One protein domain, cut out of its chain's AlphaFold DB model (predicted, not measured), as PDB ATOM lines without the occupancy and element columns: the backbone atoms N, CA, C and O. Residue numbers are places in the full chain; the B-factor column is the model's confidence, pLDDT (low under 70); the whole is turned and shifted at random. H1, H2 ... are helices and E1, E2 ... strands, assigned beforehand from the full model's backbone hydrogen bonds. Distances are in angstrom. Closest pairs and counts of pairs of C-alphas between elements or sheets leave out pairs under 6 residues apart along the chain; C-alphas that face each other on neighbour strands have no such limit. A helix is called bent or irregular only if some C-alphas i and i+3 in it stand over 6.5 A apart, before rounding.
ATOM      1  N   CYS A  23     -16.652  39.842  -4.566       97.75
ATOM      2  CA  CYS A  23     -17.694  40.864  -4.460       97.75
ATOM      3  C   CYS A  23     -18.726  40.519  -3.388       97.75
ATOM      4  O   CYS A  23     -18.921  39.350  -3.052       97.75
ATOM      5  N   ASN A  24     -19.422  41.531  -2.867       97.94
ATOM      6  CA  ASN A  24     -20.620  41.299  -2.065       97.94
ATOM      7  C   ASN A  24     -21.770  40.906  -2.993       97.94
ATOM      8  O   ASN A  24     -22.006  41.566  -4.007       97.94
ATOM      9  N   GLY A  25     -22.479  39.845  -2.631       97.31
ATOM     10  CA  GLY A  25     -23.666  39.354  -3.305       97.31
ATOM     11  C   GLY A  25     -24.899  39.496  -2.422       97.31
ATOM     12  O   GLY A  25     -24.845  39.221  -1.219       97.31
ATOM     13  N   CYS A  26     -26.008  39.933  -3.013       97.19
ATOM     14  CA  CYS A  26     -27.341  39.859  -2.420       97.19
ATOM     15  C   CYS A  26     -28.417  40.117  -3.480       97.19
ATOM     16  O   CYS A  26     -28.149  40.752  -4.497       97.19
ATOM     17  N   LEU A  27     -29.628  39.627  -3.217       95.94
ATOM     18  CA  LEU A  27     -30.820  39.856  -4.030       95.94
ATOM     19  C   LEU A  27     -32.007  40.045  -3.084       95.94
ATOM     20  O   LEU A  27     -32.344  39.125  -2.336       95.94
ATOM     21  N   ALA A  28     -32.601  41.234  -3.062       95.56
ATOM     22  CA  ALA A  28     -33.695  41.557  -2.145       95.56
ATOM     23  C   ALA A  28     -34.483  42.794  -2.611       95.56
ATOM     24  O   ALA A  28     -34.107  43.449  -3.575       95.56
ATOM     25  N   SER A  29     -35.564  43.152  -1.917       95.56
ATOM     26  CA  SER A  29     -36.293  44.400  -2.186       95.56
ATOM     27  C   SER A  29     -35.493  45.647  -1.783       95.56
ATOM     28  O   SER A  29     -34.537  45.571  -1.001       95.56
ATOM     29  N   THR A  30     -35.920  46.824  -2.242       95.94
ATOM     30  CA  THR A  30     -35.329  48.117  -1.840       95.94
ATOM     31  C   THR A  30     -35.550  48.491  -0.371       95.94
ATOM     32  O   THR A  30     -34.882  49.382   0.134       95.94
ATOM     33  N   ASP A  31     -36.417  47.797   0.366       94.81
ATOM     34  CA  ASP A  31     -36.587  48.030   1.814       94.81
ATOM     35  C   ASP A  31     -35.621  47.185   2.670       94.81
ATOM     36  O   ASP A  31     -35.540  47.309   3.897       94.81
ATOM     37  N   SER A  32     -34.858  46.301   2.027       95.44
ATOM     38  CA  SER A  32     -33.984  45.345   2.697       95.44
ATOM     39  C   SER A  32     -32.677  45.955   3.220       95.44
ATOM     40  O   SER A  32     -32.250  47.056   2.868       95.44
ATOM     41  N   ASP A  33     -31.998  45.187   4.067       95.69
ATOM     42  CA  ASP A  33     -30.634  45.464   4.524       95.69
ATOM     43  C   ASP A  33     -29.601  45.415   3.375       95.69
ATOM     44  O   ASP A  33     -28.627  46.173   3.377       95.69
ATOM     45  N   CYS A  34     -29.855  44.597   2.343       94.31
ATOM     46  CA  CYS A  34     -29.031  44.507   1.131       94.31
ATOM     47  C   CYS A  34     -28.973  45.851   0.384       94.31
ATOM     48  O   CYS A  34     -27.886  46.353   0.060       94.31
ATOM     49  N   TYR A  35     -30.134  46.478   0.173       95.50
ATOM     50  CA  TYR A  35     -30.227  47.797  -0.455       95.50
ATOM     51  C   TYR A  35     -29.527  48.876   0.383       95.50
ATOM     52  O   TYR A  35     -28.776  49.702  -0.144       95.50
ATOM     53  N   ARG A  36     -29.693  48.808   1.710       95.62
ATOM     54  CA  ARG A  36     -29.142  49.768   2.678       95.62
ATOM     55  C   ARG A  36     -27.646  49.634   2.953       95.62
ATOM     56  O   ARG A  36     -27.103  50.495   3.635       95.62
ATOM     57  N   GLY A  37     -26.957  48.619   2.435       93.38
ATOM     58  CA  GLY A  37     -25.511  48.503   2.649       93.38
ATOM     59  C   GLY A  37     -25.112  47.775   3.943       93.38
ATOM     60  O   GLY A  37     -24.001  47.970   4.433       93.38
ATOM     61  N   VAL A  38     -26.013  47.002   4.559       94.25
ATOM     62  CA  VAL A  38     -25.794  46.413   5.890       94.25
ATOM     63  C   VAL A  38     -25.061  45.070   5.764       94.25
ATOM     64  O   VAL A  38     -25.606  44.082   5.282       94.25
ATOM     65  N   GLN A  39     -23.804  45.047   6.217       89.12
ATOM     66  CA  GLN A  39     -22.829  43.965   5.993       89.12
ATOM     67  C   GLN A  39     -23.302  42.527   6.300       89.12
ATOM     68  O   GLN A  39     -23.031  41.647   5.485       89.12
ATOM     69  N   PRO A  40     -24.026  42.240   7.403       92.00
ATOM     70  CA  PRO A  40     -24.522  40.887   7.683       92.00
ATOM     71  C   PRO A  40     -25.439  40.288   6.609       92.00
ATOM     72  O   PRO A  40     -25.667  39.082   6.608       92.00
ATOM     73  N   SER A  41     -25.987  41.111   5.716       90.81
ATOM     74  CA  SER A  41     -26.926  40.685   4.675       90.81
ATOM     75  C   SER A  41     -26.255  40.340   3.348       90.81
ATOM     76  O   SER A  41     -26.948  40.026   2.380       90.81
ATOM     77  N   PHE A  42     -24.925  40.399   3.289       95.38
ATOM     78  CA  PHE A  42     -24.149  40.042   2.110       95.38
ATOM     79  C   PHE A  42     -23.566  38.640   2.238       95.38
ATOM     80  O   PHE A  42     -23.052  38.257   3.289       95.38
ATOM     81  N   PHE A  43     -23.568  37.895   1.136       96.75
ATOM     82  CA  PHE A  43     -22.650  36.774   0.968       96.75
ATOM     83  C   PHE A  43     -21.442  37.227   0.145       96.75
ATOM     84  O   PHE A  43     -21.554  38.101  -0.707       96.75
ATOM     85  N   GLN A  44     -20.275  36.639   0.387       97.19
ATOM     86  CA  GLN A  44     -19.087  36.916  -0.419       97.19
ATOM     87  C   GLN A  44     -19.054  35.975  -1.622       97.19
ATOM     88  O   GLN A  44     -19.133  34.755  -1.474       97.19
ATOM     89  N   GLN A  45     -18.935  36.541  -2.818       95.38
ATOM     90  CA  GLN A  45     -18.895  35.814  -4.079       95.38
ATOM     91  C   GLN A  45     -17.531  36.001  -4.734       95.38
ATOM     92  O   GLN A  45     -17.182  37.103  -5.146       95.38
ATOM     93  N   LYS A  46     -16.771  34.913  -4.888       95.50
ATOM     94  CA  LYS A  46     -15.561  34.931  -5.715       95.50
ATOM     95  C   LYS A  46     -15.960  34.978  -7.187       95.50
ATOM     96  O   LYS A  46     -16.636  34.067  -7.674       95.50
ATOM     97  N   CYS A  47     -15.559  36.029  -7.887       93.00
ATOM     98  CA  CYS A  47     -15.900  36.213  -9.285       93.00
ATOM     99  C   CYS A  47     -15.027  35.345 -10.185       93.00
ATOM    100  O   CYS A  47     -13.902  34.986  -9.841       93.00
ATOM    101  N   ARG A  48     -15.551  34.975 -11.355       90.56
ATOM    102  CA  ARG A  48     -14.735  34.270 -12.345       90.56
ATOM    103  C   ARG A  48     -13.879  35.294 -13.086       90.56
ATOM    104  O   ARG A  48     -14.426  36.309 -13.527       90.56
ATOM    105  N   PRO A  49     -12.568  35.062 -13.220       87.38
ATOM    106  CA  PRO A  49     -11.745  35.915 -14.051       87.38
ATOM    107  C   PRO A  49     -12.127  35.691 -15.519       87.38
ATOM    108  O   PRO A  49     -12.658  34.641 -15.896       87.38
ATOM    109  N   VAL A  50     -11.906  36.714 -16.335       86.12
ATOM    110  CA  VAL A  50     -12.308  36.754 -17.746       86.12
ATOM    111  C   VAL A  50     -11.718  35.602 -18.563       86.12
ATOM    112  O   VAL A  50     -12.405  35.019 -19.398       86.12
ATOM    113  N   ASP A  51     -10.463  35.252 -18.305       83.06
ATOM    114  CA  ASP A  51      -9.728  34.174 -18.972       83.06
ATOM    115  C   ASP A  51     -10.286  32.774 -18.663       83.06
ATOM    116  O   ASP A  51     -10.123  31.848 -19.458       83.06
ATOM    117  N   ALA A  52     -10.997  32.622 -17.543       83.50
ATOM    118  CA  ALA A  52     -11.688  31.392 -17.168       83.50
ATOM    119  C   ALA A  52     -13.109  31.282 -17.753       83.50
ATOM    120  O   ALA A  52     -13.789  30.274 -17.525       83.50
ATOM    121  N   LEU A  53     -13.594  32.296 -18.478       79.75
ATOM    122  CA  LEU A  53     -14.908  32.253 -19.111       79.75
ATOM    123  C   LEU A  53     -14.843  31.484 -20.426       79.75
ATOM    124  O   LEU A  53     -14.115  31.833 -21.354       79.75
ATOM    125  N   ASP A  54     -15.669  30.449 -20.542       77.25
ATOM    126  CA  ASP A  54     -15.818  29.763 -21.813       77.25
ATOM    127  C   ASP A  54     -16.634  30.630 -22.799       77.25
ATOM    128  O   ASP A  54     -17.620  31.284 -22.442       77.25
ATOM    129  N   ALA A  55     -16.239  30.624 -24.074       70.19
ATOM    130  CA  ALA A  55     -16.873  31.445 -25.106       70.19
ATOM    131  C   ALA A  55     -18.370  31.131 -25.326       70.19
ATOM    132  O   ALA A  55     -19.085  31.943 -25.917       70.19
ATOM    133  N   LYS A  56     -18.865  29.963 -24.889       72.94
ATOM    134  CA  LYS A  56     -20.292  29.612 -24.979       72.94
ATOM    135  C   LYS A  56     -21.091  30.273 -23.854       72.94
ATOM    136  O   LYS A  56     -22.179  30.778 -24.119       72.94
ATOM    137  N   SER A  57     -20.545  30.298 -22.643       69.25
ATOM    138  CA  SER A  57     -21.099  30.970 -21.472       69.25
ATOM    139  C   SER A  57     -21.214  32.463 -21.740       69.25
ATOM    140  O   SER A  57     -22.284  33.020 -21.536       69.25
ATOM    141  N   VAL A  58     -20.178  33.078 -22.317       67.75
ATOM    142  CA  VAL A  58     -20.206  34.495 -22.710       67.75
ATOM    143  C   VAL A  58     -21.325  34.765 -23.726       67.75
ATOM    144  O   VAL A  58     -22.193  35.597 -23.483       67.75
ATOM    145  N   LYS A  59     -21.399  33.995 -24.822       67.75
ATOM    146  CA  LYS A  59     -22.415  34.195 -25.874       67.75
ATOM    147  C   LYS A  59     -23.864  34.050 -25.406       67.75
ATOM    148  O   LYS A  59     -24.744  34.626 -26.037       67.75
ATOM    149  N   ARG A  60     -24.136  33.277 -24.348       65.56
ATOM    150  CA  ARG A  60     -25.503  33.085 -23.828       65.56
ATOM    151  C   ARG A  60     -26.082  34.367 -23.233       65.56
ATOM    152  O   ARG A  60     -27.287  34.570 -23.330       65.56
ATOM    153  N   PHE A  61     -25.236  35.191 -22.624       62.38
ATOM    154  CA  PHE A  61     -25.653  36.411 -21.938       62.38
ATOM    155  C   PHE A  61     -25.446  37.663 -22.793       62.38
ATOM    156  O   PHE A  61     -25.797  38.746 -22.357       62.38
ATOM    157  N   MET A  62     -24.914  37.539 -24.011       65.62
ATOM    158  CA  MET A  62     -24.674  38.688 -24.881       65.62
ATOM    159  C   MET A  62     -25.903  39.069 -25.727       65.62
ATOM    160  O   MET A  62     -26.522  38.199 -26.350       65.62
ATOM    161  N   PRO A  63     -26.209  40.372 -25.865       63.59
ATOM    162  CA  PRO A  63     -27.184  40.887 -26.807       63.59
ATOM    163  C   PRO A  63     -26.754  40.544 -28.226       63.59
ATOM    164  O   PRO A  63     -25.590  40.689 -28.594       63.59
ATOM    165  N   LYS A  64     -27.719  40.167 -29.065       65.88
ATOM    166  CA  LYS A  64     -27.470  39.800 -30.470       65.88
ATOM    167  C   LYS A  64     -26.797  40.913 -31.291       65.88
ATOM    168  O   LYS A  64     -26.246  40.632 -32.349       65.88
ATOM    169  N   ASN A  65     -26.833  42.151 -30.800       64.75
ATOM    170  CA  ASN A  65     -26.323  43.344 -31.477       64.75
ATOM    171  C   ASN A  65     -24.843  43.625 -31.157       64.75
ATOM    172  O   ASN A  65     -24.212  44.451 -31.813       64.75
ATOM    173  N   LEU A  66     -24.276  42.934 -30.166       65.25
ATOM    174  CA  LEU A  66     -22.891  43.081 -29.731       65.25
ATOM    175  C   LEU A  66     -22.036  42.043 -30.472       65.25
ATOM    176  O   LEU A  66     -21.851  40.905 -30.050       65.25
ATOM    177  N   ASN A  67     -21.578  42.434 -31.663       56.62
ATOM    178  CA  ASN A  67     -20.983  41.527 -32.652       56.62
ATOM    179  C   ASN A  67     -19.568  41.031 -32.277       56.62
ATOM    180  O   ASN A  67     -19.044  40.108 -32.902       56.62
ATOM    181  N   LYS A  68     -18.934  41.641 -31.269       58.56
ATOM    182  CA  LYS A  68     -17.608  41.288 -30.746       58.56
ATOM    183  C   LYS A  68     -17.491  41.788 -29.314       58.56
ATOM    184  O   LYS A  68     -17.203  42.958 -29.105       58.56
ATOM    185  N   SER A  69     -17.705  40.929 -28.334       63.75
ATOM    186  CA  SER A  69     -17.523  41.360 -26.948       63.75
ATOM    187  C   SER A  69     -17.069  40.175 -26.129       63.75
ATOM    188  O   SER A  69     -17.830  39.487 -25.457       63.75
ATOM    189  N   VAL A  70     -15.777  39.904 -26.257       74.81
ATOM    190  CA  VAL A  70     -15.076  39.158 -25.222       74.81
ATOM    191  C   VAL A  70     -15.066  40.092 -24.008       74.81
ATOM    192  O   VAL A  70     -14.707  41.261 -24.175       74.81
ATOM    193  N   PRO A  71     -15.536  39.654 -22.831       82.25
ATOM    194  CA  PRO A  71     -15.389  40.455 -21.627       82.25
ATOM    195  C   PRO A  71     -13.901  40.748 -21.440       82.25
ATOM    196  O   PRO A  71     -13.064  39.917 -21.776       82.25
ATOM    197  N   ILE A  72     -13.568  41.946 -20.988       86.56
ATOM    198  CA  ILE A  72     -12.180  42.390 -20.807       86.56
ATOM    199  C   ILE A  72     -11.829  42.535 -19.333       86.56
ATOM    200  O   ILE A  72     -10.657  42.490 -18.971       86.56
ATOM    201  N   GLU A  73     -12.843  42.672 -18.478       89.50
ATOM    202  CA  GLU A  73     -12.663  42.885 -17.051       89.50
ATOM    203  C   GLU A  73     -13.839  42.298 -16.257       89.50
ATOM    204  O   GLU A  73     -14.989  42.329 -16.703       89.50
ATOM    205  N   THR A  74     -13.542  41.771 -15.070       91.88
ATOM    206  CA  THR A  74     -14.533  41.355 -14.069       91.88
ATOM    207  C   THR A  74     -14.620  42.443 -13.000       91.88
ATOM    208  O   THR A  74     -13.588  42.917 -12.534       91.88
ATOM    209  N   VAL A  75     -15.831  42.833 -12.598       94.62
ATOM    210  CA  VAL A  75     -16.075  43.921 -11.631       94.62
ATOM    211  C   VAL A  75     -17.105  43.528 -10.578       94.62
ATOM    212  O   VAL A  75     -17.901  42.613 -10.791       94.62
ATOM    213  N   CYS A  76     -17.134  44.239  -9.455       96.81
ATOM    214  CA  CYS A  76     -18.261  44.187  -8.534       96.81
ATOM    215  C   CYS A  76     -19.329  45.175  -8.979       96.81
ATOM    216  O   CYS A  76     -19.014  46.330  -9.253       96.81
ATOM    217  N   ILE A  77     -20.586  44.741  -9.010       96.69
ATOM    218  CA  ILE A  77     -21.717  45.559  -9.449       96.69
ATOM    219  C   ILE A  77     -22.778  45.675  -8.351       96.69
ATOM    220  O   ILE A  77     -22.880  44.830  -7.452       96.69
ATOM    221  N   SER A  78     -23.539  46.762  -8.378       97.25
ATOM    222  CA  SER A  78     -24.740  46.975  -7.570       97.25
ATOM    223  C   SER A  78     -25.758  47.749  -8.385       97.25
ATOM    224  O   SER A  78     -25.410  48.789  -8.940       97.25
ATOM    225  N   PHE A  79     -26.992  47.265  -8.456       96.19
ATOM    226  CA  PHE A  79     -28.034  47.899  -9.253       96.19
ATOM    227  C   PHE A  79     -29.436  47.647  -8.686       96.19
ATOM    228  O   PHE A  79     -29.631  46.761  -7.849       96.19
ATOM    229  N   VAL A  80     -30.401  48.453  -9.126       96.56
ATOM    230  CA  VAL A  80     -31.834  48.237  -8.897       96.56
ATOM    231  C   VAL A  80     -32.516  48.008 -10.231       96.56
ATOM    232  O   VAL A  80     -32.402  48.851 -11.119       96.56
ATOM    233  N   VAL A  81     -33.260  46.912 -10.347       94.81
ATOM    234  CA  VAL A  81     -34.194  46.685 -11.456       94.81
ATOM    235  C   VAL A  81     -35.628  46.868 -10.997       94.81
ATOM    236  O   VAL A  81     -35.978  46.582  -9.845       94.81
ATOM    237  N   LYS A  82     -36.469  47.317 -11.918       93.44
ATOM    238  CA  LYS A  82     -37.911  47.343 -11.751       93.44
ATOM    239  C   LYS A  82     -38.516  46.070 -12.342       93.44
ATOM    240  O   LYS A  82     -38.539  45.888 -13.554       93.44
ATOM    241  N   ASP A  83     -39.041  45.209 -11.479       87.81
ATOM    242  CA  ASP A  83     -39.850  44.058 -11.875       87.81
ATOM    243  C   ASP A  83     -41.326  44.377 -11.624       87.81
ATOM    244  O   ASP A  83     -41.832  44.312 -10.498       87.81
ATOM    245  N   SER A  84     -42.024  44.765 -12.691       87.38
ATOM    246  CA  SER A  84     -43.427  45.183 -12.649       87.38
ATOM    247  C   SER A  84     -43.645  46.397 -11.725       87.38
ATOM    248  O   SER A  84     -43.325  47.524 -12.099       87.38
ATOM    249  N   GLU A  85     -44.164  46.187 -10.513       89.62
ATOM    250  CA  GLU A  85     -44.383  47.227  -9.491       89.62
ATOM    251  C   GLU A  85     -43.368  47.141  -8.337       89.62
ATOM    252  O   GLU A  85     -43.421  47.924  -7.389       89.62
ATOM    253  N   GLN A  86     -42.451  46.173  -8.384       92.94
ATOM    254  CA  GLN A  86     -41.459  45.939  -7.342       92.94
ATOM    255  C   GLN A  86     -40.084  46.421  -7.787       92.94
ATOM    256  O   GLN A  86     -39.712  46.328  -8.954       92.94
ATOM    257  N   LYS A  87     -39.310  46.924  -6.826       95.44
ATOM    258  CA  LYS A  87     -37.912  47.294  -7.028       95.44
ATOM    259  C   LYS A  87     -37.027  46.272  -6.343       95.44
ATOM    260  O   LYS A  87     -37.148  46.048  -5.132       95.44
ATOM    261  N   ILE A  88     -36.146  45.663  -7.122       95.94
ATOM    262  CA  ILE A  88     -35.245  44.613  -6.669       95.94
ATOM    263  C   ILE A  88     -33.827  45.164  -6.703       95.94
ATOM    264  O   ILE A  88     -33.339  45.600  -7.739       95.94
ATOM    265  N   ALA A  89     -33.183  45.151  -5.544       96.19
ATOM    266  CA  ALA A  89     -31.786  45.474  -5.352       96.19
ATOM    267  C   ALA A  89     -30.938  44.211  -5.535       96.19
ATOM    268  O   ALA A  89     -31.152  43.210  -4.843       96.19
ATOM    269  N   GLU A  90     -29.944  44.285  -6.414       95.94
ATOM    270  CA  GLU A  90     -29.009  43.199  -6.682       95.94
ATOM    271  C   GLU A  90     -27.558  43.668  -6.539       95.94
ATOM    272  O   GLU A  90     -27.187  44.794  -6.885       95.94
ATOM    273  N   ARG A  91     -26.717  42.781  -6.005       97.06
ATOM    274  CA  ARG A  91     -25.263  42.930  -5.952       97.06
ATOM    275  C   ARG A  91     -24.607  41.630  -6.374       97.06
ATOM    276  O   ARG A  91     -25.103  40.554  -6.039       97.06
ATOM    277  N   GLY A  92     -23.456  41.727  -7.025       96.62
ATOM    278  CA  GLY A  92     -22.675  40.548  -7.371       96.62
ATOM    279  C   GLY A  92     -21.491  40.858  -8.271       96.62
ATOM    280  O   GLY A  92     -20.939  41.960  -8.253       96.62
ATOM    281  N   CYS A  93     -21.110  39.857  -9.058       95.44
ATOM    282  CA  CYS A  93     -20.074  39.964 -10.078       95.44
ATOM    283  C   CYS A  93     -20.675  40.406 -11.418       95.44
ATOM    284  O   CYS A  93     -21.663  39.833 -11.873       95.44
ATOM    285  N   GLY A  94     -20.030  41.361 -12.075       92.31
ATOM    286  CA  GLY A  94     -20.327  41.807 -13.431       92.31
ATOM    287  C   GLY A  94     -19.122  41.650 -14.358       92.31
ATOM    288  O   GLY A  94     -17.998  41.428 -13.903       92.31
ATOM    289  N   TYR A  95     -19.357  41.791 -15.662       89.00
ATOM    290  CA  TYR A  95     -18.311  41.772 -16.683       89.00
ATOM    291  C   TYR A  95     -18.404  43.017 -17.558       89.00
ATOM    292  O   TYR A  95     -19.482  43.342 -18.057       89.00
ATOM    293  N   ILE A  96     -17.274  43.690 -17.757       88.06
ATOM    294  CA  ILE A  96     -17.151  44.814 -18.684       88.06
ATOM    295  C   ILE A  96     -16.692  44.277 -20.031       88.06
ATOM    296  O   ILE A  96     -15.798  43.429 -20.113       88.06
ATOM    297  N   TYR A  97     -17.292  44.801 -21.093       84.94
ATOM    298  CA  TYR A  97     -16.939  44.490 -22.468       84.94
ATOM    299  C   TYR A  97     -16.282  45.701 -23.127       84.94
ATOM    300  O   TYR A  97     -16.543  46.844 -22.757       84.94
ATOM    301  N   GLU A  98     -15.427  45.458 -24.118       83.69
ATOM    302  CA  GLU A  98     -14.760  46.538 -24.843       83.69
ATOM    303  C   GLU A  98     -15.781  47.508 -25.462       83.69
ATOM    304  O   GLU A  98     -16.657  47.104 -26.228       83.69
ATOM    305  N   GLY A  99     -15.667  48.792 -25.109       80.75
ATOM    306  CA  GLY A  99     -16.540  49.852 -25.618       80.75
ATOM    307  C   GLY A  99     -17.974  49.835 -25.078       80.75
ATOM    308  O   GLY A  99     -18.824  50.500 -25.664       80.75
ATOM    309  N   VAL A 100     -18.254  49.090 -24.002       84.12
ATOM    310  CA  VAL A 100     -19.583  49.011 -23.381       84.12
ATOM    311  C   VAL A 100     -19.488  49.356 -21.902       84.12
ATOM    312  O   VAL A 100     -18.781  48.681 -21.150       84.12
ATOM    313  N   ASP A 101     -20.235  50.370 -21.469       86.69
ATOM    314  CA  ASP A 101     -20.455  50.600 -20.047       86.69
ATOM    315  C   ASP A 101     -21.433  49.550 -19.494       86.69
ATOM    316  O   ASP A 101     -22.477  49.270 -20.083       86.69
ATOM    317  N   ILE A 102     -21.085  48.923 -18.368       88.19
ATOM    318  CA  ILE A 102     -21.870  47.815 -17.804       88.19
ATOM    319  C   ILE A 102     -23.256  48.257 -17.310       88.19
ATOM    320  O   ILE A 102     -24.197  47.468 -17.351       88.19
ATOM    321  N   CYS A 103     -23.403  49.506 -16.871       89.81
ATOM    322  CA  CYS A 103     -24.688  50.039 -16.442       89.81
ATOM    323  C   CYS A 103     -25.563  50.403 -17.642       89.81
ATOM    324  O   CYS A 103     -26.752  50.088 -17.637       89.81
ATOM    325  N   GLU A 104     -24.977  50.970 -18.701       86.00
ATOM    326  CA  GLU A 104     -25.680  51.143 -19.982       86.00
ATOM    327  C   GLU A 104     -26.142  49.798 -20.552       86.00
ATOM    328  O   GLU A 104     -27.274  49.667 -21.014       86.00
ATOM    329  N   TYR A 105     -25.284  48.780 -20.457       84.06
ATOM    330  CA  TYR A 105     -25.596  47.416 -20.854       84.06
ATOM    331  C   TYR A 105     -26.793  46.840 -20.092       84.06
ATOM    332  O   TYR A 105     -27.711  46.306 -20.718       84.06
ATOM    333  N   LEU A 106     -26.799  46.940 -18.758       85.88
ATOM    334  CA  LEU A 106     -27.912  46.433 -17.959       85.88
ATOM    335  C   LEU A 106     -29.211  47.167 -18.294       85.88
ATOM    336  O   LEU A 106     -30.243  46.519 -18.410       85.88
ATOM    337  N   ASN A 107     -29.151  48.478 -18.534       84.44
ATOM    338  CA  ASN A 107     -30.318  49.279 -18.899       84.44
ATOM    339  C   ASN A 107     -30.913  48.913 -20.278       84.44
ATOM    340  O   ASN A 107     -32.045  49.271 -20.590       84.44
ATOM    341  N   TRP A 108     -30.164  48.216 -21.141       81.56
ATOM    342  CA  TRP A 108     -30.710  47.649 -22.384       81.56
ATOM    343  C   TRP A 108     -31.392  46.297 -22.182       81.56
ATOM    344  O   TRP A 108     -32.217  45.907 -23.011       81.56
ATOM    345  N   ALA A 109     -30.998  45.556 -21.147       79.44
ATOM    346  CA  ALA A 109     -31.512  44.223 -20.861       79.44
ATOM    347  C   ALA A 109     -32.718  44.261 -19.912       79.44
ATOM    348  O   ALA A 109     -33.655  43.491 -20.100       79.44
ATOM    349  N   GLU A 110     -32.691  45.167 -18.938       82.81
ATOM    350  CA  GLU A 110     -33.634  45.282 -17.826       82.81
ATOM    351  C   GLU A 110     -34.027  46.758 -17.611       82.81
ATOM    352  O   GLU A 110     -33.312  47.667 -18.034       82.81
ATOM    353  N   ASP A 111     -35.143  47.013 -16.920       88.88
ATOM    354  CA  ASP A 111     -35.547  48.369 -16.505       88.88
ATOM    355  C   ASP A 111     -34.747  48.786 -15.255       88.88
ATOM    356  O   ASP A 111     -35.169  48.565 -14.115       88.88
ATOM    357  N   VAL A 112     -33.526  49.287 -15.473       92.12
ATOM    358  CA  VAL A 112     -32.565  49.624 -14.411       92.12
ATOM    359  C   VAL A 112     -32.786  51.049 -13.918       92.12
ATOM    360  O   VAL A 112     -32.638  52.013 -14.663       92.12
ATOM    361  N   GLU A 113     -33.059  51.203 -12.626       93.31
ATOM    362  CA  GLU A 113     -33.249  52.518 -12.002       93.31
ATOM    363  C   GLU A 113     -31.927  53.137 -11.535       93.31
ATOM    364  O   GLU A 113     -31.702  54.338 -11.683       93.31
ATOM    365  N   SER A 114     -31.039  52.320 -10.969       94.25
ATOM    366  CA  SER A 114     -29.709  52.747 -10.546       94.25
ATOM    367  C   SER A 114     -28.704  51.630 -10.759       94.25
ATOM    368  O   SER A 114     -29.038  50.450 -10.667       94.25
ATOM    369  N   CYS A 115     -27.463  51.994 -11.065       95.19
ATOM    370  CA  CYS A 115     -26.380  51.045 -11.260       95.19
ATOM    371  C   CYS A 115     -25.034  51.692 -10.938       95.19
ATOM    372  O   CYS A 115     -24.789  52.854 -11.253       95.19
ATOM    373  N   SER A 116     -24.146  50.922 -10.316       96.19
ATOM    374  CA  SER A 116     -22.744  51.275 -10.133       96.19
ATOM    375  C   SER A 116     -21.871  50.032 -10.172       96.19
ATOM    376  O   SER A 116     -22.329  48.920  -9.893       96.19
ATOM    377  N   TYR A 117     -20.590  50.231 -10.463       96.00
ATOM    378  CA  TYR A 117     -19.597  49.172 -10.410       96.00
ATOM    379  C   TYR A 117     -18.256  49.681  -9.876       96.00
ATOM    380  O   TYR A 117     -17.972  50.879  -9.873       96.00
ATOM    381  N   CYS A 118     -17.422  48.757  -9.411       95.44
ATOM    382  CA  CYS A 118     -16.087  49.032  -8.893       95.44
ATOM    383  C   CYS A 118     -15.170  47.804  -9.059       95.44
ATOM    384  O   CYS A 118     -15.639  46.700  -9.335       95.44
ATOM    385  N   ARG A 119     -13.849  48.008  -8.956       94.69
ATOM    386  CA  ARG A 119     -12.812  47.050  -9.407       94.69
ATOM    387  C   ARG A 119     -12.041  46.354  -8.286       94.69
ATOM    388  O   ARG A 119     -11.144  45.567  -8.554       94.69
ATOM    389  N   GLU A 120     -12.353  46.684  -7.042       95.50
ATOM    390  CA  GLU A 120     -11.625  46.202  -5.869       95.50
ATOM    391  C   GLU A 120     -12.447  45.158  -5.113       95.50
ATOM    392  O   GLU A 120     -13.675  45.114  -5.212       95.50
ATOM    393  N   ASP A 121     -11.782  44.335  -4.309       96.38
ATOM    394  CA  ASP A 121     -12.471  43.354  -3.479       96.38
ATOM    395  C   ASP A 121     -13.477  44.023  -2.535       96.38
ATOM    396  O   ASP A 121     -13.169  44.973  -1.812       96.38
ATOM    397  N   LEU A 122     -14.704  43.496  -2.531       96.12
ATOM    398  CA  LEU A 122     -15.810  43.869  -1.649       96.12
ATOM    399  C   LEU A 122     -16.177  45.365  -1.715       96.12
ATOM    400  O   LEU A 122     -16.852  45.891  -0.821       96.12
ATOM    401  N   CYS A 123     -15.779  46.052  -2.788       96.19
ATOM    402  CA  CYS A 123     -15.955  47.495  -2.952       96.19
ATOM    403  C   CYS A 123     -17.427  47.909  -3.095       96.19
ATOM    404  O   CYS A 123     -17.805  49.037  -2.774       96.19
ATOM    405  N   ASN A 124     -18.288  46.981  -3.512       96.62
ATOM    406  CA  ASN A 124     -19.719  47.188  -3.702       96.62
ATOM    407  C   ASN A 124     -20.513  47.055  -2.385       96.62
ATOM    408  O   ASN A 124     -21.590  46.469  -2.356       96.62
ATOM    409  N   SER A 125     -19.970  47.569  -1.280       94.62
ATOM    410  CA  SER A 125     -20.577  47.516   0.060       94.62
ATOM    411  C   SER A 125     -21.432  48.742   0.398       94.62
ATOM    412  O   SER A 125     -22.241  48.698   1.324       94.62
ATOM    413  N   LYS A 126     -21.274  49.841  -0.350       93.12
ATOM    414  CA  LYS A 126     -22.010  51.093  -0.117       93.12
ATOM    415  C   LYS A 126     -23.514  50.921  -0.374       93.12
ATOM    416  O   LYS A 126     -23.885  50.119  -1.235       93.12
ATOM    417  N   PRO A 127     -24.392  51.662   0.325       92.50
ATOM    418  CA  PRO A 127     -25.832  51.636   0.064       92.50
ATOM    419  C   PRO A 127     -26.136  51.946  -1.406       92.50
ATOM    420  O   PRO A 127     -25.554  52.875  -1.958       92.50
ATOM    421  N   ILE A 128     -27.061  51.202  -2.020       89.25
ATOM    422  CA  ILE A 128     -27.467  51.455  -3.415       89.25
ATOM    423  C   ILE A 128     -28.263  52.764  -3.511       89.25
ATOM    424  O   ILE A 128     -28.162  53.477  -4.496       89.25
ATOM    425  N   ALA A 129     -28.971  53.136  -2.439       78.38
ATOM    426  CA  ALA A 129     -29.696  54.405  -2.321       78.38
ATOM    427  C   ALA A 129     -28.819  55.667  -2.418       78.38
ATOM    428  O   ALA A 129     -29.351  56.769  -2.509       78.38
ATOM    429  N   ALA A 130     -27.499  55.519  -2.277       72.88
ATOM    430  CA  ALA A 130     -26.538  56.621  -2.287       72.88
ATOM    431  C   ALA A 130     -25.760  56.721  -3.612       72.88
ATOM    432  O   ALA A 130     -24.776  57.462  -3.673       72.88
ATOM    433  N   LEU A 131     -26.160  55.931  -4.613       74.06
ATOM    434  CA  LEU A 131     -25.631  55.927  -5.977       74.06
ATOM    435  C   LEU A 131     -26.481  56.840  -6.860       74.06
ATOM    436  O   LEU A 131     -25.867  57.567  -7.667       74.06
TER     437      LEU A 131
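AT A GLANCE: This is residues 23 to 131 of the 131 residues of an uncharacterized protein of Abscondita terminalis (UniProt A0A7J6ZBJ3). One twisted sheet of five strands is built on a long, bent hairpin, E3 and E4, and curls round the helix H3. The short helix H1 sits on the sheet, while H2 lies off it at one end of the domain, and a tail without a named element, residues 119 to 131, follows the last strand. The printed part has 109 residues, with three named helices and five named strands in the order E1 H1 E2 H2 E3 E4 H3 E5; the sheet runs E2 E1 E4 E3 E5, all antiparallel. The class is mixed, helices and strands. The whole is compact, with a radius of gyration of the C-alphas of 13.9 A and spans of 38 by 30 by 20 A.

IN THESE COORDINATES: Find C-alpha 23 at (-17.694, 40.864, -4.460); from there E1, residues 23 to 29, runs 19.1 A. Next come H1, residues 33 to 36, 4.9 A, E2, residues 43 to 46, 9.9 A, and H2, residues 55 to 61, 10.6 A. Find C-alpha 71 at (-15.389, 40.455, -21.627), where E3, residues 71 to 83, begins; it measures 26.6 A and bends by 89 degrees at residue 74. E4, residues 86 to 97, measures 28.8 A and bends by 77 degrees at residue 92. H3, residues 102 to 109, is 10.7 A long, and E5, residues 112 to 118, runs 17.4 A to C-alpha 118 at (-16.087, 49.032, -8.893).

HOW THE PARTS SIT: Look first at E1, whose pairing is staggered: residues 23 to 25 pair with edge strand E2, N 25 and O 43 at 2.8 A, and residues 26 to 29 with E4, N 28 and O 89 at 3.0 A. H1 is on the sheet at a height of 7.5 A, only just over none of its strands, with 2 C-alphas falling on E1 and 2 on E4; the closest C-alphas of H1 and E4, Tyr 35 and Ala 89, are 5.6 A apart. H2 is not on the sheet. In the hairpin E3 and E4, N 79 and O 90 are 2.9 A apart. Edge strand E5 is antiparallel to E3, with N 78 and O 116 at 2.9 A. E4, H3 and E5 make a split strand-helix-strand unit, two strands running the same way with E3 between them in the sheet, and its crossover is right-handed. H3 is on the sheet; its closest C-alphas to E5 are Cys 103 and Cys 115, 5.5 A. In H3 every O i to N i+4 pair is within hydrogen-bond range, in H2 2 of 3 are, and H1 is too short for one.

THE WHOLE: The C-alphas farthest apart, Pro 40 and Asn 67, are 40.5 A from each other. The printed part has no cut and no long link. Mean pLDDT of the printed part is 87.5; residues 57 to 69 are under 70.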